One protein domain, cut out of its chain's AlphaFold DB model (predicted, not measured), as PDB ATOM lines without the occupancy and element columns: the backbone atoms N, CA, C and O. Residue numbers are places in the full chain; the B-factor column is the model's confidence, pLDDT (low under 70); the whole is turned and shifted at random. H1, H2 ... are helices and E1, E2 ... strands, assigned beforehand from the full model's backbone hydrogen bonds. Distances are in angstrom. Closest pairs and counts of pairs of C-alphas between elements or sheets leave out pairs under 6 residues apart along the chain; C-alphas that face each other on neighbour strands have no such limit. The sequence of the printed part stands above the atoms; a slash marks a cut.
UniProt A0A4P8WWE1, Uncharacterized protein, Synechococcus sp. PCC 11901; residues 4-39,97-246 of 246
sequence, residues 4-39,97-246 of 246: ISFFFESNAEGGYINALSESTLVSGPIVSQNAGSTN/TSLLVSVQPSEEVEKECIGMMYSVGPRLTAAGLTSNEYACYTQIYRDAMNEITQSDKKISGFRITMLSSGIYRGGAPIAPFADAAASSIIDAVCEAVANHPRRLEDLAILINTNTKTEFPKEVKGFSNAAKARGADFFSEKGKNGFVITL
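What this domain is: This is residues 4 to 39 and 97 to 246 of the 246 residues of an uncharacterized protein of Synechococcus sp. PCC 11901 (UniProt A0A4P8WWE1). One strongly twisted sheet of eight strands forms a wall, with three helices, H1, H2 and H3, over one face and no named helix over the other: two layers. H2 packs between H1 and H3. The printed part has 186 residues, with three named helices and eight named strands in the order E1 E2 E3 E4 H1 E5 H2 E6 H3 E7 E8. The mixed sheet runs E3 E4 E2 E5 E6 E1 E8 E7, and the class is mixed, helices and strands. The whole is compact and rounded, with a radius of gyration of the C-alphas of 15.3 A and spans of 40 by 38 by 35 A.

How they stand to each other: Edge strand E3, residues 98 to 102, and E4, residues 113 to 119, form an antiparallel hairpin, with N 99 and O 118 at 3.0 A. E2, residues 30 to 35, is parallel to E4, with N 34 and O 117 at 2.8 A. E5, residues 157 to 160, is parallel to E2, with N 33 and O 159 at 2.8 A. E6, residues 204 to 208, is parallel to E5, with N 158 and O 204 at 2.9 A. E1, residues 4 to 9, is parallel to E6, with N 7 and O 205 at 2.8 A. E8, residues 239 to 245, is antiparallel to E1, with N 6 and O 242 at 2.9 A. Edge strand E7, residues 232 to 236, forms an antiparallel hairpin with E8, with N 239 and O 236 at 2.8 A. H1, residues 131 to 150, is on the sheet over E4 and E2, at a height of 7.8 A. H2, residues 174 to 195, is over E1 at 9.7 A, and H3, residues 217 to 228, is over E1 and E8 at 9.4 A, on the same face as H2. H2 touches H1 at a steep tilt of 41 degrees, the closest C-alphas being those of Thr 138 and Ser 184, 4.8 A. H2 touches H3 at a steep tilt of 56 degrees, the closest being Asp 179 and Gly 221, 4.1 A. H1 and H3 are apart. E5, H2, E6 is a strand-helix-strand unit, two parallel neighbour strands with a helix between; E4, H1, E5 and E6, H3, E7 are split ones, with other strands between; the three crossovers are right-handed. Every O i to N i+4 pair is within hydrogen-bond range in H2 and H3, and 15 of 16 in H1.

Where its parts are: E1 begins at C-alpha 4, (-21.882, 41.386, 17.292), and E8, 18.3 A long, ends at C-alpha 245, (-16.402, 44.138, 20.208). H2 is 31.4 A long, H1 28.6 A and H3 16.5 A.

The domain as a whole: Residues 40 to 96 are not printed, and C-alphas 39 and 97 are 14.5 A apart across this cut. The links E1 to E2, E4 to H1 and E5 to H2 are long. The two C-alphas farthest apart are those of Glu 107 and Ser 131, 43.2 A. The mean pLDDT of the printed part is 95.3, and no printed residue is under 70.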
ATOM      1  N   ILE A   4     -21.142  41.912  18.434       96.88
ATOM      2  CA  ILE A   4     -21.882  41.386  17.292       96.88
ATOM      3  C   ILE A   4     -21.180  40.140  16.757       96.88
ATOM      4  O   ILE A   4     -19.967  40.134  16.529       96.88
ATOM      5  N   SER A   5     -21.950  39.066  16.580       97.62
ATOM      6  CA  SER A   5     -21.448  37.794  16.070       97.62
ATOM      7  C   SER A   5     -21.696  37.667  14.573       97.62
ATOM      8  O   SER A   5     -22.813  37.869  14.091       97.62
ATOM      9  N   PHE A   6     -20.655  37.269  13.853       98.44
ATOM     10  CA  PHE A   6     -20.714  36.888  12.450       98.44
ATOM     11  C   PHE A   6     -20.416  35.399  12.340       98.44
ATOM     12  O   PHE A   6     -19.374  34.939  12.807       98.44
ATOM     13  N   PHE A   7     -21.302  34.646  11.699       98.00
ATOM     14  CA  PHE A   7     -21.128  33.215  11.500       98.00
ATOM     15  C   PHE A   7     -21.032  32.869  10.019       98.00
ATOM     16  O   PHE A   7     -21.815  33.356   9.208       98.00
ATOM     17  N   PHE A   8     -20.100  31.989   9.672       97.00
ATOM     18  CA  PHE A   8     -20.043  31.360   8.360       97.00
ATOM     19  C   PHE A   8     -21.042  30.209   8.312       97.00
ATOM     20  O   PHE A   8     -20.925  29.244   9.066       97.00
ATOM     21  N   GLU A   9     -22.020  30.316   7.420       95.19
ATOM     22  CA  GLU A   9     -23.119  29.370   7.297       95.19
ATOM     23  C   GLU A   9     -23.044  28.647   5.952       95.19
ATOM     24  O   GLU A   9     -22.925  29.274   4.899       95.19
ATOM     25  N   SER A  10     -23.090  27.322   5.979       94.69
ATOM     26  CA  SER A  10     -23.133  26.459   4.799       94.69
ATOM     27  C   SER A  10     -23.997  25.236   5.096       94.69
ATOM     28  O   SER A  10     -24.215  24.870   6.252       94.69
ATOM     29  N   ASN A  11     -24.541  24.622   4.048       93.62
ATOM     30  CA  ASN A  11     -25.320  23.395   4.182       93.62
ATOM     31  C   ASN A  11     -24.422  22.208   4.571       93.62
ATOM     32  O   ASN A  11     -23.198  22.309   4.554       93.62
ATOM     33  N   ALA A  12     -25.028  21.059   4.888       91.00
ATOM     34  CA  ALA A  12     -24.300  19.866   5.337       91.00
ATOM     35  C   ALA A  12     -23.231  19.369   4.346       91.00
ATOM     36  O   ALA A  12     -22.292  18.682   4.738       91.00
ATOM     37  N   GLU A  13     -23.349  19.722   3.068       92.12
ATOM     38  CA  GLU A  13     -22.370  19.363   2.050       92.12
ATOM     39  C   GLU A  13     -21.285  20.440   1.855       92.12
ATOM     40  O   GLU A  13     -20.362  20.237   1.074       92.12
ATOM     41  N   GLY A  14     -21.385  21.599   2.510       91.31
ATOM     42  CA  GLY A  14     -20.496  22.752   2.326       91.31
ATOM     43  C   GLY A  14     -20.917  23.709   1.203       91.31
ATOM     44  O   GLY A  14     -20.155  24.590   0.814       91.31
ATOM     45  N   GLY A  15     -22.116  23.542   0.641       93.62
ATOM     46  CA  GLY A  15     -22.700  24.495  -0.305       93.62
ATOM     47  C   GLY A  15     -23.443  25.638   0.389       93.62
ATOM     48  O   GLY A  15     -23.579  25.655   1.609       93.62
ATOM     49  N   TYR A  16     -23.990  26.559  -0.404       93.81
ATOM     50  CA  TYR A  16     -24.867  27.607   0.118       93.81
ATOM     51  C   TYR A  16     -26.122  27.015   0.781       93.81
ATOM     52  O   TYR A  16     -26.697  26.034   0.294       93.81
ATOM     53  N   ILE A  17     -26.569  27.647   1.864       93.62
ATOM     54  CA  ILE A  17     -27.889  27.405   2.454       93.62
ATOM     55  C   ILE A  17     -28.971  27.961   1.524       93.62
ATOM     56  O   ILE A  17     -28.773  28.993   0.869       93.62
ATOM     57  N   ASN A  18     -30.119  27.277   1.463       92.81
ATOM     58  CA  ASN A  18     -31.297  27.786   0.771       92.81
ATOM     59  C   ASN A  18     -31.740  29.098   1.431       92.81
ATOM     60  O   ASN A  18     -31.882  29.192   2.645       92.81
ATOM     61  N   ALA A  19     -31.956  30.119   0.610       87.75
ATOM     62  CA  ALA A  19     -32.247  31.464   1.062       87.75
ATOM     63  C   ALA A  19     -33.450  31.566   2.016       87.75
ATOM     64  O   ALA A  19     -33.453  32.452   2.861       87.75
ATOM     65  N   LEU A  20     -34.441  30.678   1.921       94.75
ATOM     66  CA  LEU A  20     -35.655  30.717   2.750       94.75
ATOM     67  C   LEU A  20     -35.698  29.624   3.834       94.75
ATOM     68  O   LEU A  20     -36.755  29.355   4.398       94.75
ATOM     69  N   SER A  21     -34.550  29.007   4.131       95.19
ATOM     70  CA  SER A  21     -34.408  28.040   5.225       95.19
ATOM     71  C   SER A  21     -34.105  28.709   6.566       95.19
ATOM     72  O   SER A  21     -33.551  29.814   6.621       95.19
ATOM     73  N   GLU A  22     -34.401  28.008   7.655       95.12
ATOM     74  CA  GLU A  22     -33.949  28.305   9.011       95.12
ATOM     75  C   GLU A  22     -32.418  28.266   9.094       95.12
ATOM     76  O   GLU A  22     -31.708  27.861   8.166       95.12
ATOM     77  N   SER A  23     -31.891  28.744  10.214       95.31
ATOM     78  CA  SER A  23     -30.483  28.593  10.551       95.31
ATOM     79  C   SER A  23     -30.339  27.546  11.642       95.31
ATOM     80  O   SER A  23     -31.114  27.508  12.589       95.31
ATOM     81  N   THR A  24     -29.297  26.727  11.561       94.50
ATOM     82  CA  THR A  24     -28.893  25.860  12.679       94.50
ATOM     83  C   THR A  24     -27.988  26.588  13.679       94.50
ATOM     84  O   THR A  24     -27.651  26.049  14.734       94.50
ATOM     85  N   LEU A  25     -27.560  27.814  13.353       94.94
ATOM     86  CA  LEU A  25     -26.599  28.594  14.132       94.94
ATOM     87  C   LEU A  25     -27.281  29.537  15.123       94.94
ATOM     88  O   LEU A  25     -26.686  29.866  16.154       94.94
ATOM     89  N   VAL A  26     -28.514  29.942  14.832       95.31
ATOM     90  CA  VAL A  26     -29.329  30.858  15.638       95.31
ATOM     91  C   VAL A  26     -30.755  30.335  15.709       95.31
ATOM     92  O   VAL A  26     -31.165  29.564  14.852       95.31
ATOM     93  N   SER A  27     -31.500  30.751  16.727       95.12
ATOM     94  CA  SER A  27     -32.920  30.426  16.861       95.12
ATOM     95  C   SER A  27     -33.729  31.712  16.897       95.12
ATOM     96  O   SER A  27     -33.313  32.684  17.533       95.12
ATOM     97  N   GLY A  28     -34.894  31.698  16.261       96.12
ATOM     98  CA  GLY A  28     -35.797  32.842  16.196       96.12
ATOM     99  C   GLY A  28     -35.800  33.524  14.829       96.12
ATOM    100  O   GLY A  28     -35.196  33.026  13.886       96.12
ATOM    101  N   PRO A  29     -36.506  34.658  14.690       97.38
ATOM    102  CA  PRO A  29     -36.833  35.212  13.383       97.38
ATOM    103  C   PRO A  29     -35.602  35.614  12.557       97.38
ATOM    104  O   PRO A  29     -34.746  36.371  13.016       97.38
ATOM    105  N   ILE A  30     -35.543  35.139  11.317       98.00
ATOM    106  CA  ILE A  30     -34.467  35.356  10.353       98.00
ATOM    107  C   ILE A  30     -35.001  36.121   9.146       98.00
ATOM    108  O   ILE A  30     -36.084  35.843   8.624       98.00
ATOM    109  N   VAL A  31     -34.183  37.053   8.668       98.12
ATOM    110  CA  VAL A  31     -34.343  37.698   7.365       98.12
ATOM    111  C   VAL A  31     -33.199  37.266   6.460       98.12
ATOM    112  O   VAL A  31     -32.041  37.275   6.877       98.12
ATOM    113  N   SER A  32     -33.504  36.938   5.206       98.25
ATOM    114  CA  SER A  32     -32.487  36.582   4.210       98.25
ATOM    115  C   SER A  32     -32.388  37.614   3.100       98.25
ATOM    116  O   SER A  32     -33.394  38.080   2.566       98.25
ATOM    117  N   GLN A  33     -31.161  37.956   2.719       98.44
ATOM    118  CA  GLN A  33     -30.892  38.983   1.725       98.44
ATOM    119  C   GLN A  33     -30.918  38.440   0.298       98.44
ATOM    120  O   GLN A  33     -30.096  37.603  -0.087       98.44
ATOM    121  N   ASN A  34     -31.834  38.973  -0.503       98.31
ATOM    122  CA  ASN A  34     -31.924  38.765  -1.938       98.31
ATOM    123  C   ASN A  34     -31.029  39.771  -2.683       98.31
ATOM    124  O   ASN A  34     -30.983  40.953  -2.342       98.31
ATOM    125  N   ALA A  35     -30.334  39.293  -3.719       97.50
ATOM    126  CA  ALA A  35     -29.626  40.134  -4.677       97.50
ATOM    127  C   ALA A  35     -30.563  40.528  -5.828       97.50
ATOM    128  O   ALA A  35     -30.644  39.836  -6.848       97.50
ATOM    129  N   GLY A  36     -31.256  41.645  -5.630       97.44
ATOM    130  CA  GLY A  36     -32.273  42.189  -6.513       97.44
ATOM    131  C   GLY A  36     -31.751  42.758  -7.831       97.44
ATOM    132  O   GLY A  36     -30.564  42.686  -8.158       97.44
ATOM    133  N   SER A  37     -32.665  43.333  -8.613       96.19
ATOM    134  CA  SER A  37     -32.398  43.757  -9.985       96.19
ATOM    135  C   SER A  37     -32.935  45.148 -10.317       96.19
ATOM    136  O   SER A  37     -34.017  45.545  -9.890       96.19
ATOM    137  N   THR A  38     -32.181  45.856 -11.161       93.88
ATOM    138  CA  THR A  38     -32.564  47.123 -11.813       93.88
ATOM    139  C   THR A  38     -32.926  46.944 -13.285       93.88
ATOM    140  O   THR A  38     -33.125  47.922 -14.001       93.88
ATOM    141  N   ASN A  39     -32.978  45.702 -13.774       90.56
ATOM    142  CA  ASN A  39     -33.292  45.438 -15.174       90.56
ATOM    143  C   ASN A  39     -34.758  45.688 -15.475       90.56
ATOM    144  O   ASN A  39     -35.629  45.285 -14.704       90.56
ATOM    145  N   THR A  97     -30.796  50.444  -3.085       98.31
ATOM    146  CA  THR A  97     -31.191  50.425  -1.670       98.31
ATOM    147  C   THR A  97     -31.539  48.999  -1.240       98.31
ATOM    148  O   THR A  97     -31.479  48.057  -2.040       98.31
ATOM    149  N   SER A  98     -31.911  48.860   0.027       98.69
ATOM    150  CA  SER A  98     -32.503  47.662   0.610       98.69
ATOM    151  C   SER A  98     -33.918  47.960   1.095       98.69
ATOM    152  O   SER A  98     -34.176  49.050   1.608       98.69
ATOM    153  N   LEU A  99     -34.812  46.989   0.917       98.56
ATOM    154  CA  LEU A  99     -36.197  47.011   1.382       98.56
ATOM    155  C   LEU A  99     -36.501  45.688   2.086       98.56
ATOM    156  O   LEU A  99     -36.199  44.623   1.540       98.56
ATOM    157  N   LEU A 100     -37.107  45.745   3.269       98.38
ATOM    158  CA  LEU A 100     -37.596  44.557   3.961       98.38
ATOM    159  C   LEU A 100     -39.043  44.277   3.551       98.38
ATOM    160  O   LEU A 100     -39.899  45.153   3.638       98.38
ATOM    161  N   VAL A 101     -39.316  43.044   3.135       97.56
ATOM    162  CA  VAL A 101     -40.672  42.547   2.867       97.56
ATOM    163  C   VAL A 101     -40.922  41.268   3.647       97.56
ATOM    164  O   VAL A 101     -39.985  40.510   3.932       97.56
ATOM    165  N   SER A 102     -42.178  41.029   4.010       96.62
ATOM    166  CA  SER A 102     -42.539  39.855   4.795       96.62
ATOM    167  C   SER A 102     -42.600  38.618   3.908       96.62
ATOM    168  O   SER A 102     -42.950  38.680   2.730       96.62
ATOM    169  N   VAL A 103     -42.279  37.465   4.485       96.56
ATOM    170  CA  VAL A 103     -42.592  36.164   3.886       96.56
ATOM    171  C   VAL A 103     -43.349  35.335   4.911       96.56
ATOM    172  O   VAL A 103     -43.142  35.487   6.117       96.56
ATOM    173  N   GLN A 104     -44.269  34.498   4.446       95.62
ATOM    174  CA  GLN A 104     -45.057  33.640   5.323       95.62
ATOM    175  C   GLN A 104     -44.476  32.224   5.313       95.62
ATOM    176  O   GLN A 104     -44.044  31.758   4.255       95.62
ATOM    177  N   PRO A 105     -44.494  31.507   6.447       94.62
ATOM    178  CA  PRO A 105     -44.158  30.092   6.458       94.62
ATOM    179  C   PRO A 105     -45.026  29.298   5.473       94.62
ATOM    180  O   PRO A 105     -46.244  29.487   5.402       94.62
ATOM    181  N   SER A 106     -44.403  28.396   4.722       93.81
ATOM    182  CA  SER A 106     -45.066  27.456   3.810       93.81
ATOM    183  C   SER A 106     -44.292  26.136   3.769       93.81
ATOM    184  O   SER A 106     -43.396  25.913   4.576       93.81
ATOM    185  N   GLU A 107     -44.625  25.237   2.842       91.50
ATOM    186  CA  GLU A 107     -43.842  24.008   2.637       91.50
ATOM    187  C   GLU A 107     -42.383  24.313   2.233       91.50
ATOM    188  O   GLU A 107     -41.469  23.563   2.563       91.50
ATOM    189  N   GLU A 108     -42.152  25.431   1.541       93.06
ATOM    190  CA  GLU A 108     -40.851  25.837   0.998       93.06
ATOM    191  C   GLU A 108     -40.166  26.978   1.757       93.06
ATOM    192  O   GLU A 108     -38.988  27.252   1.508       93.06
ATOM    193  N   VAL A 109     -40.900  27.656   2.641       95.00
ATOM    194  CA  VAL A 109     -40.402  28.743   3.491       95.00
ATOM    195  C   VAL A 109     -40.486  28.283   4.933       95.00
ATOM    196  O   VAL A 109     -41.577  28.118   5.479       95.00
ATOM    197  N   GLU A 110     -39.332  28.059   5.546       95.12
ATOM    198  CA  GLU A 110     -39.273  27.508   6.896       95.12
ATOM    199  C   GLU A 110     -39.706  28.543   7.948       95.12
ATOM    200  O   GLU A 110     -39.673  29.754   7.714       95.12
ATOM    201  N   LYS A 111     -40.146  28.076   9.123       95.75
ATOM    202  CA  LYS A 111     -40.997  28.867  10.032       95.75
ATOM    203  C   LYS A 111     -40.294  30.116  10.575       95.75
ATOM    204  O   LYS A 111     -40.955  31.103  10.890       95.75
ATOM    205  N   GLU A 112     -38.972  30.050  10.748       96.19
ATOM    206  CA  GLU A 112     -38.198  31.148  11.324       96.19
ATOM    207  C   GLU A 112     -37.735  32.130  10.249       96.19
ATOM    208  O   GLU A 112     -37.354  33.243  10.593       96.19
ATOM    209  N   CYS A 113     -37.825  31.796   8.956       96.31
ATOM    210  CA  CYS A 113     -37.615  32.770   7.892       96.31
ATOM    211  C   CYS A 113     -38.878  33.627   7.740       96.31
ATOM    212  O   CYS A 113     -39.878  33.197   7.175       96.31
ATOM    213  N   ILE A 114     -38.836  34.846   8.277       96.81
ATOM    214  CA  ILE A 114     -40.011  35.729   8.372       96.81
ATOM    215  C   ILE A 114     -39.982  36.900   7.391       96.81
ATOM    216  O   ILE A 114     -40.965  37.631   7.270       96.81
ATOM    217  N   GLY A 115     -38.849  37.121   6.728       96.88
ATOM    218  CA  GLY A 115     -38.717  38.207   5.773       96.88
ATOM    219  C   GLY A 115     -37.600  37.999   4.766       96.88
ATOM    220  O   GLY A 115     -36.665  37.217   4.956       96.88
ATOM    221  N   MET A 116     -37.690  38.771   3.696       98.00
ATOM    222  CA  MET A 116     -36.650  38.914   2.695       98.00
ATOM    223  C   MET A 116     -36.174  40.364   2.688       98.00
ATOM    224  O   MET A 116     -36.971  41.287   2.539       98.00
ATOM    225  N   MET A 117     -34.863  40.560   2.788       98.69
ATOM    226  CA  MET A 117     -34.243  41.849   2.503       98.69
ATOM    227  C   MET A 117     -33.951  41.917   1.005       98.69
ATOM    228  O   MET A 117     -32.998  41.296   0.533       98.69
ATOM    229  N   TYR A 118     -34.771  42.622   0.234       98.69
ATOM    230  CA  TYR A 118     -34.522  42.831  -1.189       98.69
ATOM    231  C   TYR A 118     -33.525  43.972  -1.374       98.69
ATOM    232  O   TYR A 118     -33.870  45.140  -1.199       98.69
ATOM    233  N   SER A 119     -32.284  43.639  -1.732       98.62
ATOM    234  CA  SER A 119     -31.203  44.615  -1.865       98.62
ATOM    235  C   SER A 119     -30.666  44.673  -3.284       98.62
ATOM    236  O   SER A 119     -30.386  43.648  -3.906       98.62
ATOM    237  N   VAL A 120     -30.447  45.881  -3.790       98.12
ATOM    238  CA  VAL A 120     -29.943  46.101  -5.146       98.12
ATOM    239  C   VAL A 120     -28.537  46.691  -5.097       98.12
ATOM    240  O   VAL A 120     -28.353  47.853  -4.755       98.12
ATOM    241  N   GLY A 121     -27.545  45.876  -5.467       97.06
ATOM    242  CA  GLY A 121     -26.136  46.271  -5.550       97.06
ATOM    243  C   GLY A 121     -25.773  47.056  -6.821       97.06
ATOM    244  O   GLY A 121     -26.455  46.922  -7.841       97.06
ATOM    245  N   PRO A 122     -24.666  47.822  -6.815       96.12
ATOM    246  CA  PRO A 122     -24.157  48.490  -8.009       96.12
ATOM    247  C   PRO A 122     -23.700  47.480  -9.068       96.12
ATOM    248  O   PRO A 122     -23.134  46.430  -8.753       96.12
ATOM    249  N   ARG A 123     -23.897  47.818 -10.343       95.31
ATOM    250  CA  ARG A 123     -23.253  47.118 -11.460       95.31
ATOM    251  C   ARG A 123     -21.827  47.632 -11.583       95.31
ATOM    252  O   ARG A 123     -21.621  48.810 -11.845       95.31
ATOM    253  N   LEU A 124     -20.866  46.747 -11.378       96.00
ATOM    254  CA  LEU A 124     -19.454  47.091 -11.374       96.00
ATOM    255  C   LEU A 124     -18.871  47.039 -12.784       96.00
ATOM    256  O   LEU A 124     -19.426  46.421 -13.693       96.00
ATOM    257  N   THR A 125     -17.716  47.673 -12.938       95.12
ATOM    258  CA  THR A 125     -16.816  47.478 -14.078       95.12
ATOM    259  C   THR A 125     -15.636  46.605 -13.646       95.12
ATOM    260  O   THR A 125     -15.550  46.194 -12.486       95.12
ATOM    261  N   ALA A 126     -14.671  46.369 -14.538       95.38
ATOM    262  CA  ALA A 126     -13.425  45.684 -14.186       95.38
ATOM    263  C   ALA A 126     -12.645  46.370 -13.041       95.38
ATOM    264  O   ALA A 126     -11.856  45.706 -12.372       95.38
ATOM    265  N   ALA A 127     -12.895  47.660 -12.778       93.94
ATOM    266  CA  ALA A 127     -12.299  48.392 -11.660       93.94
ATOM    267  C   ALA A 127     -12.810  47.937 -10.277       93.94
ATOM    268  O   ALA A 127     -12.174  48.224  -9.268       93.94
ATOM    269  N   GLY A 128     -13.932  47.211 -10.211       94.25
ATOM    270  CA  GLY A 128     -14.531  46.785  -8.946       94.25
ATOM    271  C   GLY A 128     -15.193  47.930  -8.181       94.25
ATOM    272  O   GLY A 128     -15.842  48.783  -8.780       94.25
ATOM    273  N   LEU A 129     -15.080  47.901  -6.851       94.12
ATOM    274  CA  LEU A 129     -15.612  48.944  -5.973       94.12
ATOM    275  C   LEU A 129     -14.613  50.108  -5.907       94.12
ATOM    276  O   LEU A 129     -13.660  50.044  -5.131       94.12
ATOM    277  N   THR A 130     -14.809  51.166  -6.703       93.19
ATOM    278  CA  THR A 130     -14.060  52.417  -6.486       93.19
ATOM    279  C   THR A 130     -14.599  53.135  -5.246       93.19
ATOM    280  O   THR A 130     -15.575  52.689  -4.647       93.19
ATOM    281  N   SER A 131     -13.999  54.254  -4.831       92.06
ATOM    282  CA  SER A 131     -14.444  55.000  -3.643       92.06
ATOM    283  C   SER A 131     -15.942  55.337  -3.660       92.06
ATOM    284  O   SER A 131     -16.610  55.231  -2.631       92.06
ATOM    285  N   ASN A 132     -16.485  55.694  -4.830       91.25
ATOM    286  CA  ASN A 132     -17.905  56.016  -4.977       91.25
ATOM    287  C   ASN A 132     -18.785  54.764  -4.868       91.25
ATOM    288  O   ASN A 132     -19.776  54.774  -4.133       91.25
ATOM    289  N   GLU A 133     -18.424  53.668  -5.546       93.69
ATOM    290  CA  GLU A 133     -19.161  52.413  -5.406       93.69
ATOM    291  C   GLU A 133     -19.033  51.844  -3.996       93.69
ATOM    292  O   GLU A 133     -20.013  51.306  -3.513       93.69
ATOM    293  N   TYR A 134     -17.897  51.987  -3.307       94.94
ATOM    294  CA  TYR A 134     -17.726  51.546  -1.918       94.94
ATOM    295  C   TYR A 134     -18.691  52.274  -0.979       94.94
ATOM    296  O   TYR A 134     -19.362  51.638  -0.164       94.94
ATOM    297  N   ALA A 135     -18.804  53.600  -1.106       95.56
ATOM    298  CA  ALA A 135     -19.735  54.392  -0.305       95.56
ATOM    299  C   ALA A 135     -21.193  53.980  -0.570       95.56
ATOM    300  O   ALA A 135     -21.946  53.731   0.370       95.56
ATOM    301  N   CYS A 136     -21.568  53.828  -1.844       96.25
ATOM    302  CA  CYS A 136     -22.894  53.347  -2.227       96.25
ATOM    303  C   CYS A 136     -23.156  51.916  -1.730       96.25
ATOM    304  O   CYS A 136     -24.212  51.632  -1.173       96.25
ATOM    305  N   TYR A 137     -22.172  51.027  -1.866       97.75
ATOM    306  CA  TYR A 137     -22.241  49.643  -1.412       97.75
ATOM    307  C   TYR A 137     -22.473  49.573   0.095       97.75
ATOM    308  O   TYR A 137     -23.389  48.893   0.540       97.75
ATOM    309  N   THR A 138     -21.706  50.344   0.869       98.44
ATOM    310  CA  THR A 138     -21.867  50.476   2.325       98.44
ATOM    311  C   THR A 138     -23.263  50.991   2.680       98.44
ATOM    312  O   THR A 138     -23.914  50.436   3.565       98.44
ATOM    313  N   GLN A 139     -23.767  51.997   1.955       98.38
ATOM    314  CA  GLN A 139     -25.099  52.556   2.193       98.38
ATOM    315  C   GLN A 139     -26.217  51.520   2.024       98.38
ATOM    316  O   GLN A 139     -27.145  51.512   2.822       98.38
ATOM    317  N   ILE A 140     -26.115  50.590   1.070       98.62
ATOM    318  CA  ILE A 140     -27.132  49.541   0.876       98.62
ATOM    319  C   ILE A 140     -27.260  48.642   2.115       98.62
ATOM    320  O   ILE A 140     -28.371  48.244   2.476       98.62
ATOM    321  N   TYR A 141     -26.149  48.327   2.788       98.75
ATOM    322  CA  TYR A 141     -26.194  47.547   4.029       98.75
ATOM    323  C   TYR A 141     -26.619  48.395   5.223       98.75
ATOM    324  O   TYR A 141     -27.320  47.875   6.084       98.75
ATOM    325  N   ARG A 142     -26.295  49.694   5.262       98.75
ATOM    326  CA  ARG A 142     -26.880  50.608   6.260       98.75
ATOM    327  C   ARG A 142     -28.396  50.662   6.131       98.75
ATOM    328  O   ARG A 142     -29.091  50.532   7.132       98.75
ATOM    329  N   ASP A 143     -28.901  50.774   4.906       98.62
ATOM    330  CA  ASP A 143     -30.333  50.725   4.629       98.62
ATOM    331  C   ASP A 143     -30.922  49.402   5.132       98.62
ATOM    332  O   ASP A 143     -31.890  49.426   5.876       98.62
ATOM    333  N   ALA A 144     -30.296  48.257   4.831       98.75
ATOM    334  CA  ALA A 144     -30.770  46.955   5.313       98.75
ATOM    335  C   ALA A 144     -30.827  46.874   6.847       98.75
ATOM    336  O   ALA A 144     -31.795  46.369   7.412       98.75
ATOM    337  N   MET A 145     -29.805  47.391   7.530       98.69
ATOM    338  CA  MET A 145     -29.785  47.427   8.989       98.69
ATOM    339  C   MET A 145     -30.854  48.368   9.554       98.69
ATOM    340  O   MET A 145     -31.460  48.036  10.569       98.69
ATOM    341  N   ASN A 146     -31.136  49.493   8.893       98.31
ATOM    342  CA  ASN A 146     -32.226  50.394   9.276       98.31
ATOM    343  C   ASN A 146     -33.598  49.723   9.135       98.31
ATOM    344  O   ASN A 146     -34.439  49.847  10.019       98.31
ATOM    345  N   GLU A 147     -33.821  48.963   8.064       98.38
ATOM    346  CA  GLU A 147     -35.056  48.188   7.898       98.38
ATOM    347  C   GLU A 147     -35.196  47.119   9.012       98.38
ATOM    348  O   GLU A 147     -36.277  46.921   9.566       98.38
ATOM    349  N   ILE A 148     -34.095  46.470   9.424       98.19
ATOM    350  CA  ILE A 148     -34.091  45.519  10.554       98.19
ATOM    351  C   ILE A 148     -34.408  46.216  11.882       98.19
ATOM    352  O   ILE A 148     -35.193  45.693  12.678       98.19
ATOM    353  N   THR A 149     -33.821  47.387  12.153       97.56
ATOM    354  CA  THR A 149     -34.079  48.112  13.407       97.56
ATOM    355  C   THR A 149     -35.521  48.607  13.495       97.56
ATOM    356  O   THR A 149     -36.084  48.623  14.593       97.56
ATOM    357  N   GLN A 150     -36.130  48.949  12.357       96.19
ATOM    358  CA  GLN A 150     -37.507  49.439  12.248       96.19
ATOM    359  C   GLN A 150     -38.566  48.336  12.152       96.19
ATOM    360  O   GLN A 150     -39.750  48.637  12.296       96.19
ATOM    361  N   SER A 151     -38.168  47.075  11.949       96.12
ATOM    362  CA  SER A 151     -39.097  45.941  11.960       96.12
ATOM    363  C   SER A 151     -39.935  45.930  13.246       96.12
ATOM    364  O   SER A 151     -39.484  46.355  14.308       96.12
ATOM    365  N   ASP A 152     -41.156  45.415  13.179       93.69
ATOM    366  CA  ASP A 152     -42.017  45.155  14.334       93.69
ATOM    367  C   ASP A 152     -41.553  43.932  15.150       93.69
ATOM    368  O   ASP A 152     -41.829  43.821  16.347       93.69
ATOM    369  N   LYS A 153     -40.798  43.023  14.525       93.44
ATOM    370  CA  LYS A 153     -40.274  41.793  15.133       93.44
ATOM    371  C   LYS A 153     -38.805  41.954  15.511       93.44
ATOM    372  O   LYS A 153     -38.036  42.616  14.821       93.44
ATOM    373  N   LYS A 154     -38.367  41.358  16.626       95.38
ATOM    374  CA  LYS A 154     -36.929  41.259  16.947       95.38
ATOM    375  C   LYS A 154     -36.310  40.201  16.030       95.38
ATOM    376  O   LYS A 154     -36.645  39.026  16.147       95.38
ATOM    377  N   ILE A 155     -35.462  40.637  15.101       97.75
ATOM    378  CA  ILE A 155     -34.738  39.753  14.183       97.75
ATOM    379  C   ILE A 155     -33.539  39.164  14.925       97.75
ATOM    380  O   ILE A 155     -32.688  39.904  15.413       97.75
ATOM    381  N   SER A 156     -33.481  37.840  15.003       98.00
ATOM    382  CA  SER A 156     -32.393  37.087  15.632       98.00
ATOM    383  C   SER A 156     -31.253  36.800  14.654       98.00
ATOM    384  O   SER A 156     -30.099  36.692  15.062       98.00
ATOM    385  N   GLY A 157     -31.550  36.693  13.355       98.19
ATOM    386  CA  GLY A 157     -30.546  36.425  12.327       98.19
ATOM    387  C   GLY A 157     -30.755  37.237  11.057       98.19
ATOM    388  O   GLY A 157     -31.858  37.293  10.516       98.19
ATOM    389  N   PHE A 158     -29.681  37.821  10.533       98.56
ATOM    390  CA  PHE A 158     -29.673  38.406   9.197       98.56
ATOM    391  C   PHE A 158     -28.718  37.630   8.297       98.56
ATOM    392  O   PHE A 158     -27.497  37.722   8.436       98.56
ATOM    393  N   ARG A 159     -29.281  36.854   7.365       98.31
ATOM    394  CA  ARG A 159     -28.510  36.112   6.371       98.31
ATOM    395  C   ARG A 159     -28.139  37.016   5.211       98.31
ATOM    396  O   ARG A 159     -28.965  37.322   4.352       98.31
ATOM    397  N   ILE A 160     -26.880  37.427   5.190       97.38
ATOM    398  CA  ILE A 160     -26.353  38.395   4.236       97.38
ATOM    399  C   ILE A 160     -25.779  37.726   2.992       97.38
ATOM    400  O   ILE A 160     -25.263  36.606   3.024       97.38
ATOM    401  N   THR A 161     -25.815  38.471   1.894       94.81
ATOM    402  CA  THR A 161     -25.205  38.101   0.619       94.81
ATOM    403  C   THR A 161     -24.209  39.180   0.228       94.81
ATOM    404  O   THR A 161     -24.547  40.354   0.278       94.81
ATOM    405  N   MET A 162     -23.024  38.815  -0.275       96.25
ATOM    406  CA  MET A 162     -22.154  39.772  -0.972       96.25
ATOM    407  C   MET A 162     -22.791  40.195  -2.307       96.25
ATOM    408  O   MET A 162     -22.557  39.568  -3.353       96.25
ATOM    409  N   LEU A 163     -23.610  41.250  -2.275       97.06
ATOM    410  CA  LEU A 163     -24.229  41.869  -3.451       97.06
ATOM    411  C   LEU A 163     -23.180  42.182  -4.520       97.06
ATOM    412  O   LEU A 163     -22.014  42.393  -4.209       97.06
ATOM    413  N   SER A 164     -23.576  42.195  -5.788       96.62
ATOM    414  CA  SER A 164     -22.679  42.458  -6.926       96.62
ATOM    415  C   SER A 164     -21.555  41.441  -7.166       96.62
ATOM    416  O   SER A 164     -20.815  41.582  -8.130       96.62
ATOM    417  N   SER A 165     -21.461  40.355  -6.391       94.06
ATOM    418  CA  SER A 165     -20.435  39.314  -6.591       94.06
ATOM    419  C   SER A 165     -20.749  38.305  -7.714       94.06
ATOM    420  O   SER A 165     -19.899  37.477  -8.054       94.06
ATOM    421  N   GLY A 166     -21.972  38.358  -8.260       92.12
ATOM    422  CA  GLY A 166     -22.463  37.539  -9.375       92.12
ATOM    423  C   GLY A 166     -22.438  38.289 -10.710       92.12
ATOM    424  O   GLY A 166     -21.438  38.906 -11.067       92.12
ATOM    425  N   ILE A 167     -23.554  38.275 -11.447       91.81
ATOM    426  CA  ILE A 167     -23.658  38.915 -12.775       91.81
ATOM    427  C   ILE A 167     -23.361  40.426 -12.765       91.81
ATOM    428  O   ILE A 167     -22.938  40.978 -13.775       91.81
ATOM    429  N   TYR A 168     -23.548  41.097 -11.626       95.12
ATOM    430  CA  TYR A 168     -23.279  42.530 -11.459       95.12
ATOM    431  C   TYR A 168     -21.799  42.838 -11.189       95.12
ATOM    432  O   TYR A 168     -21.442  44.006 -11.099       95.12
ATOM    433  N   ARG A 169     -20.922  41.827 -11.121       94.44
ATOM    434  CA  ARG A 169     -19.479  42.019 -10.911       94.44
ATOM    435  C   ARG A 169     -18.790  42.677 -12.106       94.44
ATOM    436  O   ARG A 169     -17.710  43.229 -11.945       94.44
ATOM    437  N   GLY A 170     -19.367  42.559 -13.306       91.06
ATOM    438  CA  GLY A 170     -18.886  43.227 -14.523       91.06
ATOM    439  C   GLY A 170     -17.395  43.042 -14.821       91.06
ATOM    440  O   GLY A 170     -16.737  43.957 -15.305       91.06
ATOM    441  N   GLY A 171     -16.853  41.865 -14.500       92.81
ATOM    442  CA  GLY A 171     -15.445  41.532 -14.728       92.81
ATOM    443  C   GLY A 171     -14.478  41.930 -13.610       92.81
ATOM    444  O   GLY A 171     -13.305  41.585 -13.717       92.81
ATOM    445  N   ALA A 172     -14.931  42.578 -12.529       95.12
ATOM    446  CA  ALA A 172     -14.066  42.882 -11.389       95.12
ATOM    447  C   ALA A 172     -13.406  41.606 -10.825       95.12
ATOM    448  O   ALA A 172     -14.088  40.575 -10.687       95.12
ATOM    449  N   PRO A 173     -12.108  41.640 -10.467       94.50
ATOM    450  CA  PRO A 173     -11.441  40.497  -9.857       94.50
ATOM    451  C   PRO A 173     -12.080  40.132  -8.511       94.50
ATOM    452  O   PRO A 173     -12.314  40.990  -7.661       94.50
ATOM    453  N   ILE A 174     -12.355  38.841  -8.305       93.94
ATOM    454  CA  ILE A 174     -13.178  38.381  -7.176       93.94
ATOM    455  C   ILE A 174     -12.537  38.630  -5.809       93.94
ATOM    456  O   ILE A 174     -13.245  38.981  -4.875       93.94
ATOM    457  N   ALA A 175     -11.216  38.467  -5.693       94.25
ATOM    458  CA  ALA A 175     -10.507  38.606  -4.426       94.25
ATOM    459  C   ALA A 175     -10.531  40.046  -3.875       94.25
ATOM    460  O   ALA A 175     -11.082  40.226  -2.791       94.25
ATOM    461  N   PRO A 176     -10.043  41.079  -4.597       94.62
ATOM    462  CA  PRO A 176     -10.089  42.452  -4.088       94.62
ATOM    463  C   PRO A 176     -11.523  42.957  -3.905       94.62
ATOM    464  O   PRO A 176     -11.799  43.692  -2.961       94.62
ATOM    465  N   PHE A 177     -12.459  42.524  -4.760       96.12
ATOM    466  CA  PHE A 177     -13.875  42.817  -4.559       96.12
ATOM    467  C   PHE A 177     -14.395  42.232  -3.235       96.12
ATOM    468  O   PHE A 177     -15.059  42.940  -2.488       96.12
ATOM    469  N   ALA A 178     -14.106  40.960  -2.937       96.50
ATOM    470  CA  ALA A 178     -14.610  40.295  -1.735       96.50
ATOM    471  C   ALA A 178     -14.065  40.925  -0.446       96.50
ATOM    472  O   ALA A 178     -14.820  41.079   0.512       96.50
ATOM    473  N   ASP A 179     -12.790  41.327  -0.435       96.44
ATOM    474  CA  ASP A 179     -12.171  42.018   0.704       96.44
ATOM    475  C   ASP A 179     -12.824  43.394   0.956       96.44
ATOM    476  O   ASP A 179     -13.172  43.731   2.094       96.44
ATOM    477  N   ALA A 180     -13.045  44.172  -0.110       97.06
ATOM    478  CA  ALA A 180     -13.703  45.475  -0.024       97.06
ATOM    479  C   ALA A 180     -15.180  45.343   0.386       97.06
ATOM    480  O   ALA A 180     -15.621  46.015   1.314       97.06
ATOM    481  N   ALA A 181     -15.924  44.429  -0.245       97.94
ATOM    482  CA  ALA A 181     -17.329  44.183   0.059       97.94
ATOM    483  C   ALA A 181     -17.529  43.735   1.513       97.94
ATOM    484  O   ALA A 181     -18.391  44.274   2.202       97.94
ATOM    485  N   ALA A 182     -16.718  42.793   2.003       98.44
ATOM    486  CA  ALA A 182     -16.777  42.358   3.396       98.44
ATOM    487  C   ALA A 182     -16.502  43.507   4.372       98.44
ATOM    488  O   ALA A 182     -17.199  43.633   5.376       98.44
ATOM    489  N   SER A 183     -15.522  44.363   4.063       98.25
ATOM    490  CA  SER A 183     -15.219  45.541   4.882       98.25
ATOM    491  C   SER A 183     -16.406  46.501   4.953       98.25
ATOM    492  O   SER A 183     -16.826  46.830   6.059       98.25
ATOM    493  N   SER A 184     -17.015  46.852   3.814       98.25
ATOM    494  CA  SER A 184     -18.218  47.697   3.776       98.25
ATOM    495  C   SER A 184     -19.370  47.119   4.593       98.25
ATOM    496  O   SER A 184     -20.070  47.850   5.290       98.25
ATOM    497  N   ILE A 185     -19.587  45.804   4.500       98.62
ATOM    498  CA  ILE A 185     -20.668  45.127   5.218       98.62
ATOM    499  C   ILE A 185     -20.423  45.179   6.724       98.62
ATOM    500  O   ILE A 185     -21.325  45.546   7.473       98.62
ATOM    501  N   ILE A 186     -19.211  44.833   7.169       98.62
ATOM    502  CA  ILE A 186     -18.861  44.886   8.591       98.62
ATOM    503  C   ILE A 186     -18.999  46.317   9.118       98.62
ATOM    504  O   ILE A 186     -19.567  46.492  10.192       98.62
ATOM    505  N   ASP A 187     -18.544  47.328   8.371       97.81
ATOM    506  CA  ASP A 187     -18.662  48.735   8.773       97.81
ATOM    507  C   ASP A 187     -20.124  49.146   8.965       97.81
ATOM    508  O   ASP A 187     -20.480  49.675  10.016       97.81
ATOM    509  N   ALA A 188     -20.987  48.838   7.993       98.56
ATOM    510  CA  ALA A 188     -22.411  49.152   8.071       98.56
ATOM    511  C   ALA A 188     -23.107  48.450   9.251       98.56
ATOM    512  O   ALA A 188     -23.917  49.064   9.946       98.56
ATOM    513  N   VAL A 189     -22.782  47.176   9.501       98.50
ATOM    514  CA  VAL A 189     -23.328  46.422  10.640       98.50
ATOM    515  C   VAL A 189     -22.842  47.009  11.964       98.50
ATOM    516  O   VAL A 189     -23.656  47.247  12.854       98.50
ATOM    517  N   CYS A 190     -21.538  47.255  12.110       97.81
ATOM    518  CA  CYS A 190     -20.965  47.773  13.353       97.81
ATOM    519  C   CYS A 190     -21.516  49.163  13.685       97.81
ATOM    520  O   CYS A 190     -21.874  49.420  14.831       97.81
ATOM    521  N   GLU A 191     -21.648  50.034  12.683       97.81
ATOM    522  CA  GLU A 191     -22.271  51.349  12.837       97.81
ATOM    523  C   GLU A 191     -23.724  51.232  13.320       97.81
ATOM    524  O   GLU A 191     -24.112  51.891  14.286       97.81
ATOM    525  N   ALA A 192     -24.523  50.354  12.707       97.94
ATOM    526  CA  ALA A 192     -25.908  50.144  13.119       97.94
ATOM    527  C   ALA A 192     -26.018  49.603  14.553       97.94
ATOM    528  O   ALA A 192     -26.849  50.078  15.326       97.94
ATOM    529  N   VAL A 193     -25.166  48.644  14.930       97.38
ATOM    530  CA  VAL A 193     -25.128  48.069  16.285       97.38
ATOM    531  C   VAL A 193     -24.708  49.115  17.319       97.38
ATOM    532  O   VAL A 193     -25.323  49.194  18.381       97.38
ATOM    533  N   ALA A 194     -23.724  49.962  17.007       96.31
ATOM    534  CA  ALA A 194     -23.316  51.059  17.882       96.31
ATOM    535  C   ALA A 194     -24.437  52.099  18.079       96.31
ATOM    536  O   ALA A 194     -24.632  52.593  19.190       96.31
ATOM    537  N   ASN A 195     -25.208  52.392  17.026       97.06
ATOM    538  CA  ASN A 195     -26.297  53.372  17.063       97.06
ATOM    539  C   ASN A 195     -27.604  52.821  17.665       97.06
ATOM    540  O   ASN A 195     -28.399  53.580  18.222       97.06
ATOM    541  N   HIS A 196     -27.833  51.505  17.589       96.69
ATOM    542  CA  HIS A 196     -29.069  50.851  18.038       96.69
ATOM    543  C   HIS A 196     -28.824  49.595  18.902       96.69
ATOM    544  O   HIS A 196     -29.434  48.549  18.657       96.69
ATOM    545  N   PRO A 197     -28.000  49.668  19.967       95.00
ATOM    546  CA  PRO A 197     -27.483  48.485  20.658       95.00
ATOM    547  C   PRO A 197     -28.570  47.625  21.304       95.00
ATOM    548  O   PRO A 197     -28.487  46.410  21.252       95.00
ATOM    549  N   ARG A 198     -29.628  48.231  21.862       92.81
ATOM    550  CA  ARG A 198     -30.756  47.482  22.454       92.81
ATOM    551  C   ARG A 198     -31.636  46.805  21.409       92.81
ATOM    552  O   ARG A 198     -32.267  45.798  21.690       92.81
ATOM    553  N   ARG A 199     -31.741  47.393  20.215       93.81
ATOM    554  CA  ARG A 199     -32.610  46.858  19.160       93.81
ATOM    555  C   ARG A 199     -31.967  45.665  18.465       93.81
ATOM    556  O   ARG A 199     -32.680  44.763  18.041       93.81
ATOM    557  N   LEU A 200     -30.641  45.700  18.366       95.88
ATOM    558  CA  LEU A 200     -29.813  44.705  17.695       95.88
ATOM    559  C   LEU A 200     -29.062  43.804  18.682       95.88
ATOM    560  O   LEU A 200     -28.184  43.049  18.271       95.88
ATOM    561  N   GLU A 201     -29.400  43.872  19.973       92.00
ATOM    562  CA  GLU A 201     -28.908  42.910  20.952       92.00
ATOM    563  C   GLU A 201     -29.344  41.502  20.510       92.00
ATOM    564  O   GLU A 201     -30.487  41.296  20.090       92.00
ATOM    565  N   ASP A 202     -28.419  40.547  20.566       91.94
ATOM    566  CA  ASP A 202     -28.593  39.160  20.113       91.94
ATOM    567  C   ASP A 202     -28.774  38.958  18.598       91.94
ATOM    568  O   ASP A 202     -28.935  37.815  18.164       91.94
ATOM    569  N   LEU A 203     -28.726  40.016  17.775       97.81
ATOM    570  CA  LEU A 203     -28.680  39.830  16.329       97.81
ATOM    571  C   LEU A 203     -27.388  39.094  15.962       97.81
ATOM    572  O   LEU A 203     -26.297  39.459  16.390       97.81
ATOM    573  N   ALA A 204     -27.508  38.099  15.098       98.06
ATOM    574  CA  ALA A 204     -26.382  37.444  14.464       98.06
ATOM    575  C   ALA A 204     -26.367  37.719  12.961       98.06
ATOM    576  O   ALA A 204     -27.395  37.645  12.283       98.06
ATOM    577  N   ILE A 205     -25.180  37.968  12.416       98.56
ATOM    578  CA  ILE A 205     -24.981  38.055  10.972       98.56
ATOM    579  C   ILE A 205     -24.592  36.678  10.447       98.56
ATOM    580  O   ILE A 205     -23.562  36.122  10.828       98.56
ATOM    581  N   LEU A 206     -25.409  36.124   9.558       98.31
ATOM    582  CA  LEU A 206     -25.182  34.820   8.941       98.31
ATOM    583  C   LEU A 206     -24.608  35.044   7.540       98.31
ATOM    584  O   LEU A 206     -25.297  35.481   6.619       98.31
ATOM    585  N   ILE A 207     -23.321  34.778   7.368       97.75
ATOM    586  CA  ILE A 207     -22.633  34.872   6.085       97.75
ATOM    587  C   ILE A 207     -22.920  33.574   5.330       97.75
ATOM    588  O   ILE A 207     -22.383  32.530   5.693       97.75
ATOM    589  N   ASN A 208     -23.744  33.616   4.280       94.69
ATOM    590  CA  ASN A 208     -24.019  32.423   3.475       94.69
ATOM    591  C   ASN A 208     -22.797  32.097   2.599       94.69
ATOM    592  O   ASN A 208     -22.410  32.882   1.732       94.69
ATOM    593  N   THR A 209     -22.171  30.949   2.833       93.56
ATOM    594  CA  THR A 209     -20.883  30.553   2.251       93.56
ATOM    595  C   THR A 209     -21.004  29.295   1.399       93.56
ATOM    596  O   THR A 209     -21.848  28.434   1.633       93.56
ATOM    597  N   ASN A 210     -20.110  29.164   0.419       91.56
ATOM    598  CA  ASN A 210     -19.910  27.924  -0.326       91.56
ATOM    599  C   ASN A 210     -18.441  27.504  -0.246       91.56
ATOM    600  O   ASN A 210     -17.583  27.992  -0.989       91.56
ATOM    601  N   THR A 211     -18.169  26.583   0.672       88.00
ATOM    602  CA  THR A 211     -16.834  26.056   0.964       88.00
ATOM    603  C   THR A 211     -16.397  24.963  -0.009       88.00
ATOM    604  O   THR A 211     -15.229  24.589   0.008       88.00
ATOM    605  N   LYS A 212     -17.280  24.490  -0.904       87.56
ATOM    606  CA  LYS A 212     -16.909  23.550  -1.983       87.56
ATOM    607  C   LYS A 212     -16.095  24.200  -3.106       87.56
ATOM    608  O   LYS A 212     -15.588  23.499  -3.977       87.56
ATOM    609  N   THR A 213     -16.029  25.529  -3.160       81.50
ATOM    610  CA  THR A 213     -15.309  26.241  -4.224       81.50
ATOM    611  C   THR A 213     -13.820  26.363  -3.904       81.50
ATOM    612  O   THR A 213     -13.441  26.474  -2.743       81.50
ATOM    613  N   GLU A 214     -12.970  26.401  -4.938       73.31
ATOM    614  CA  GLU A 214     -11.521  26.634  -4.782       73.31
ATOM    615  C   GLU A 214     -11.226  27.963  -4.061       73.31
ATOM    616  O   GLU A 214     -10.239  28.098  -3.341       73.31
ATOM    617  N   PHE A 215     -12.125  28.940  -4.216       77.81
ATOM    618  CA  PHE A 215     -12.049  30.237  -3.563       77.81
ATOM    619  C   PHE A 215     -13.373  30.570  -2.856       77.81
ATOM    620  O   PHE A 215     -14.245  31.199  -3.471       77.81
ATOM    621  N   PRO A 216     -13.532  30.212  -1.565       89.12
ATOM    622  CA  PRO A 216     -14.692  30.603  -0.770       89.12
ATOM    623  C   PRO A 216     -14.593  32.098  -0.441       89.12
ATOM    624  O   PRO A 216     -14.124  32.502   0.626       89.12
ATOM    625  N   LYS A 217     -14.978  32.932  -1.415       93.81
ATOM    626  CA  LYS A 217     -14.812  34.394  -1.395       93.81
ATOM    627  C   LYS A 217     -15.372  35.028  -0.127       93.81
ATOM    628  O   LYS A 217     -14.750  35.938   0.409       93.81
ATOM    629  N   GLU A 218     -16.503  34.528   0.363       96.00
ATOM    630  CA  GLU A 218     -17.152  35.039   1.561       96.00
ATOM    631  C   GLU A 218     -16.282  34.767   2.789       96.00
ATOM    632  O   GLU A 218     -15.949  35.696   3.520       96.00
ATOM    633  N   VAL A 219     -15.821  33.524   2.962       95.69
ATOM    634  CA  VAL A 219     -14.937  33.149   4.074       95.69
ATOM    635  C   VAL A 219     -13.672  33.997   4.063       95.69
ATOM    636  O   VAL A 219     -13.309  34.569   5.091       95.69
ATOM    637  N   LYS A 220     -13.011  34.125   2.905       95.62
ATOM    638  CA  LYS A 220     -11.755  34.876   2.808       95.62
ATOM    639  C   LYS A 220     -11.956  36.374   3.050       95.62
ATOM    640  O   LYS A 220     -11.263  36.930   3.898       95.62
ATOM    641  N   GLY A 221     -12.909  36.995   2.354       97.50
ATOM    642  CA  GLY A 221     -13.174  38.431   2.455       97.50
ATOM    643  C   GLY A 221     -13.547  38.849   3.874       97.50
ATOM    644  O   GLY A 221     -12.917  39.740   4.445       97.50
ATOM    645  N   PHE A 222     -14.508  38.154   4.493       98.19
ATOM    646  CA  PHE A 222     -14.909  38.442   5.873       98.19
ATOM    647  C   PHE A 222     -13.804  38.138   6.877       98.19
ATOM    648  O   PHE A 222     -13.597  38.936   7.783       98.19
ATOM    649  N   SER A 223     -13.035  37.057   6.706       97.56
ATOM    650  CA  SER A 223     -11.912  36.776   7.609       97.56
ATOM    651  C   SER A 223     -10.835  37.862   7.542       97.56
ATOM    652  O   SER A 223     -10.300  38.266   8.571       97.56
ATOM    653  N   ASN A 224     -10.511  38.362   6.348       97.69
ATOM    654  CA  ASN A 224      -9.548  39.448   6.183       97.69
ATOM    655  C   ASN A 224     -10.055  40.747   6.821       97.69
ATOM    656  O   ASN A 224      -9.343  41.372   7.609       97.69
ATOM    657  N   ALA A 225     -11.304  41.121   6.532       97.94
ATOM    658  CA  ALA A 225     -11.928  42.323   7.072       97.94
ATOM    659  C   ALA A 225     -12.071  42.269   8.607       97.94
ATOM    660  O   ALA A 225     -11.836  43.266   9.288       97.94
ATOM    661  N   ALA A 226     -12.396  41.102   9.163       97.88
ATOM    662  CA  ALA A 226     -12.491  40.880  10.600       97.88
ATOM    663  C   ALA A 226     -11.117  40.960  11.290       97.88
ATOM    664  O   ALA A 226     -10.972  41.657  12.292       97.88
ATOM    665  N   LYS A 227     -10.070  40.343  10.716       97.50
ATOM    666  CA  LYS A 227      -8.688  40.461  11.224       97.50
ATOM    667  C   LYS A 227      -8.204  41.907  11.261       97.50
ATOM    668  O   LYS A 227      -7.584  42.311  12.239       97.50
ATOM    669  N   ALA A 228      -8.521  42.696  10.234       97.06
ATOM    670  CA  ALA A 228      -8.171  44.117  10.187       97.06
ATOM    671  C   ALA A 228      -8.818  44.943  11.319       97.06
ATOM    672  O   ALA A 228      -8.332  46.022  11.638       97.06
ATOM    673  N   ARG A 229      -9.889  44.427  11.937       96.62
ATOM    674  CA  ARG A 229     -10.607  45.040  13.065       96.62
ATOM    675  C   ARG A 229     -10.273  44.394  14.414       96.62
ATOM    676  O   ARG A 229     -10.912  44.721  15.406       96.62
ATOM    677  N   GLY A 230      -9.299  43.480  14.464       96.12
ATOM    678  CA  GLY A 230      -8.922  42.782  15.697       96.12
ATOM    679  C   GLY A 230     -10.008  41.848  16.237       96.12
ATOM    680  O   GLY A 230     -10.103  41.676  17.444       96.12
ATOM    681  N   ALA A 231     -10.846  41.285  15.359       96.44
ATOM    682  CA  ALA A 231     -11.922  40.382  15.753       96.44
ATOM    683  C   ALA A 231     -11.406  39.061  16.346       96.44
ATOM    684  O   ALA A 231     -10.401  38.507  15.882       96.44
ATOM    685  N   ASP A 232     -12.168  38.509  17.289       94.75
ATOM    686  CA  ASP A 232     -11.900  37.209  17.898       94.75
ATOM    687  C   ASP A 232     -12.576  36.101  17.086       94.75
ATOM    688  O   ASP A 232     -13.801  36.060  16.961       94.75
ATOM    689  N   PHE A 233     -11.779  35.197  16.517       97.00
ATOM    690  CA  PHE A 233     -12.276  34.052  15.753       97.00
ATOM    691  C   PHE A 233     -12.546  32.859  16.660       97.00
ATOM    692  O   PHE A 233     -11.765  32.569  17.566       97.00
ATOM    693  N   PHE A 234     -13.603  32.111  16.356       94.38
ATOM    694  CA  PHE A 234     -13.961  30.912  17.104       94.38
ATOM    695  C   PHE A 234     -14.437  29.782  16.185       94.38
ATOM    696  O   PHE A 234     -14.943  29.994  15.078       94.38
ATOM    697  N   SER A 235     -14.282  28.559  16.690       92.25
ATOM    698  CA  SER A 235     -14.839  27.337  16.121       92.25
ATOM    699  C   SER A 235     -15.336  26.468  17.272       92.25
ATOM    700  O   SER A 235     -14.546  25.835  17.969       92.25
ATOM    701  N   GLU A 236     -16.643  26.478  17.520       85.88
ATOM    702  CA  GLU A 236     -17.241  25.775  18.656       85.88
ATOM    703  C   GLU A 236     -18.522  25.059  18.249       85.88
ATOM    704  O   GLU A 236     -19.440  25.662  17.697       85.88
ATOM    705  N   LYS A 237     -18.608  23.756  18.552       80.00
ATOM    706  CA  LYS A 237     -19.814  22.930  18.339       80.00
ATOM    707  C   LYS A 237     -20.397  23.050  16.920       80.00
ATOM    708  O   LYS A 237     -21.610  23.100  16.743       80.00
ATOM    709  N   GLY A 238     -19.528  23.125  15.910       80.12
ATOM    710  CA  GLY A 238     -19.923  23.266  14.504       80.12
ATOM    711  C   GLY A 238     -20.247  24.698  14.058       80.12
ATOM    712  O   GLY A 238     -20.511  24.906  12.878       80.12
ATOM    713  N   LYS A 239     -20.182  25.691  14.953       89.12
ATOM    714  CA  LYS A 239     -20.290  27.113  14.604       89.12
ATOM    715  C   LYS A 239     -18.902  27.669  14.320       89.12
ATOM    716  O   LYS A 239     -18.031  27.617  15.183       89.12
ATOM    717  N   ASN A 240     -18.712  28.223  13.128       94.94
ATOM    718  CA  ASN A 240     -17.485  28.914  12.742       94.94
ATOM    719  C   ASN A 240     -17.802  30.385  12.514       94.94
ATOM    720  O   ASN A 240     -18.777  30.701  11.831       94.94
ATOM    721  N   GLY A 241     -16.993  31.281  13.064       97.19
ATOM    722  CA  GLY A 241     -17.289  32.701  12.973       97.19
ATOM    723  C   GLY A 241     -16.265  33.585  13.658       97.19
ATOM    724  O   GLY A 241     -15.157  33.156  13.989       97.19
ATOM    725  N   PHE A 242     -16.658  34.836  13.845       98.19
ATOM    726  CA  PHE A 242     -15.900  35.821  14.597       98.19
ATOM    727  C   PHE A 242     -16.836  36.779  15.336       98.19
ATOM    728  O   PHE A 242     -17.996  36.964  14.958       98.19
ATOM    729  N   VAL A 243     -16.323  37.382  16.403       97.56
ATOM    730  CA  VAL A 243     -17.008  38.423  17.172       97.56
ATOM    731  C   VAL A 243     -16.252  39.733  17.019       97.56
ATOM    732  O   VAL A 243     -15.023  39.763  17.079       97.56
ATOM    733  N   ILE A 244     -16.996  40.822  16.835       96.75
ATOM    734  CA  ILE A 244     -16.463  42.182  16.929       96.75
ATOM    735  C   ILE A 244     -17.004  42.816  18.205       96.75
ATOM    736  O   ILE A 244     -18.210  42.789  18.457       96.75
ATOM    737  N   THR A 245     -16.093  43.380  18.996       95.50
ATOM    738  CA  THR A 245     -16.402  44.138  20.208       95.50
ATOM    739  C   THR A 245     -16.364  45.634  19.893       95.50
ATOM    740  O   THR A 245     -15.377  46.111  19.334       95.50
ATOM    741  N   LEU A 246     -17.436  46.350  20.249       92.69
ATOM    742  CA  LEU A 246     -17.653  47.785  20.034       92.69
ATOM    743  C   LEU A 246     -17.686  48.558  21.363       92.69
ATOM    744  O   LEU A 246     -18.249  48.036  22.368       92.69
TER     745      LEU A 246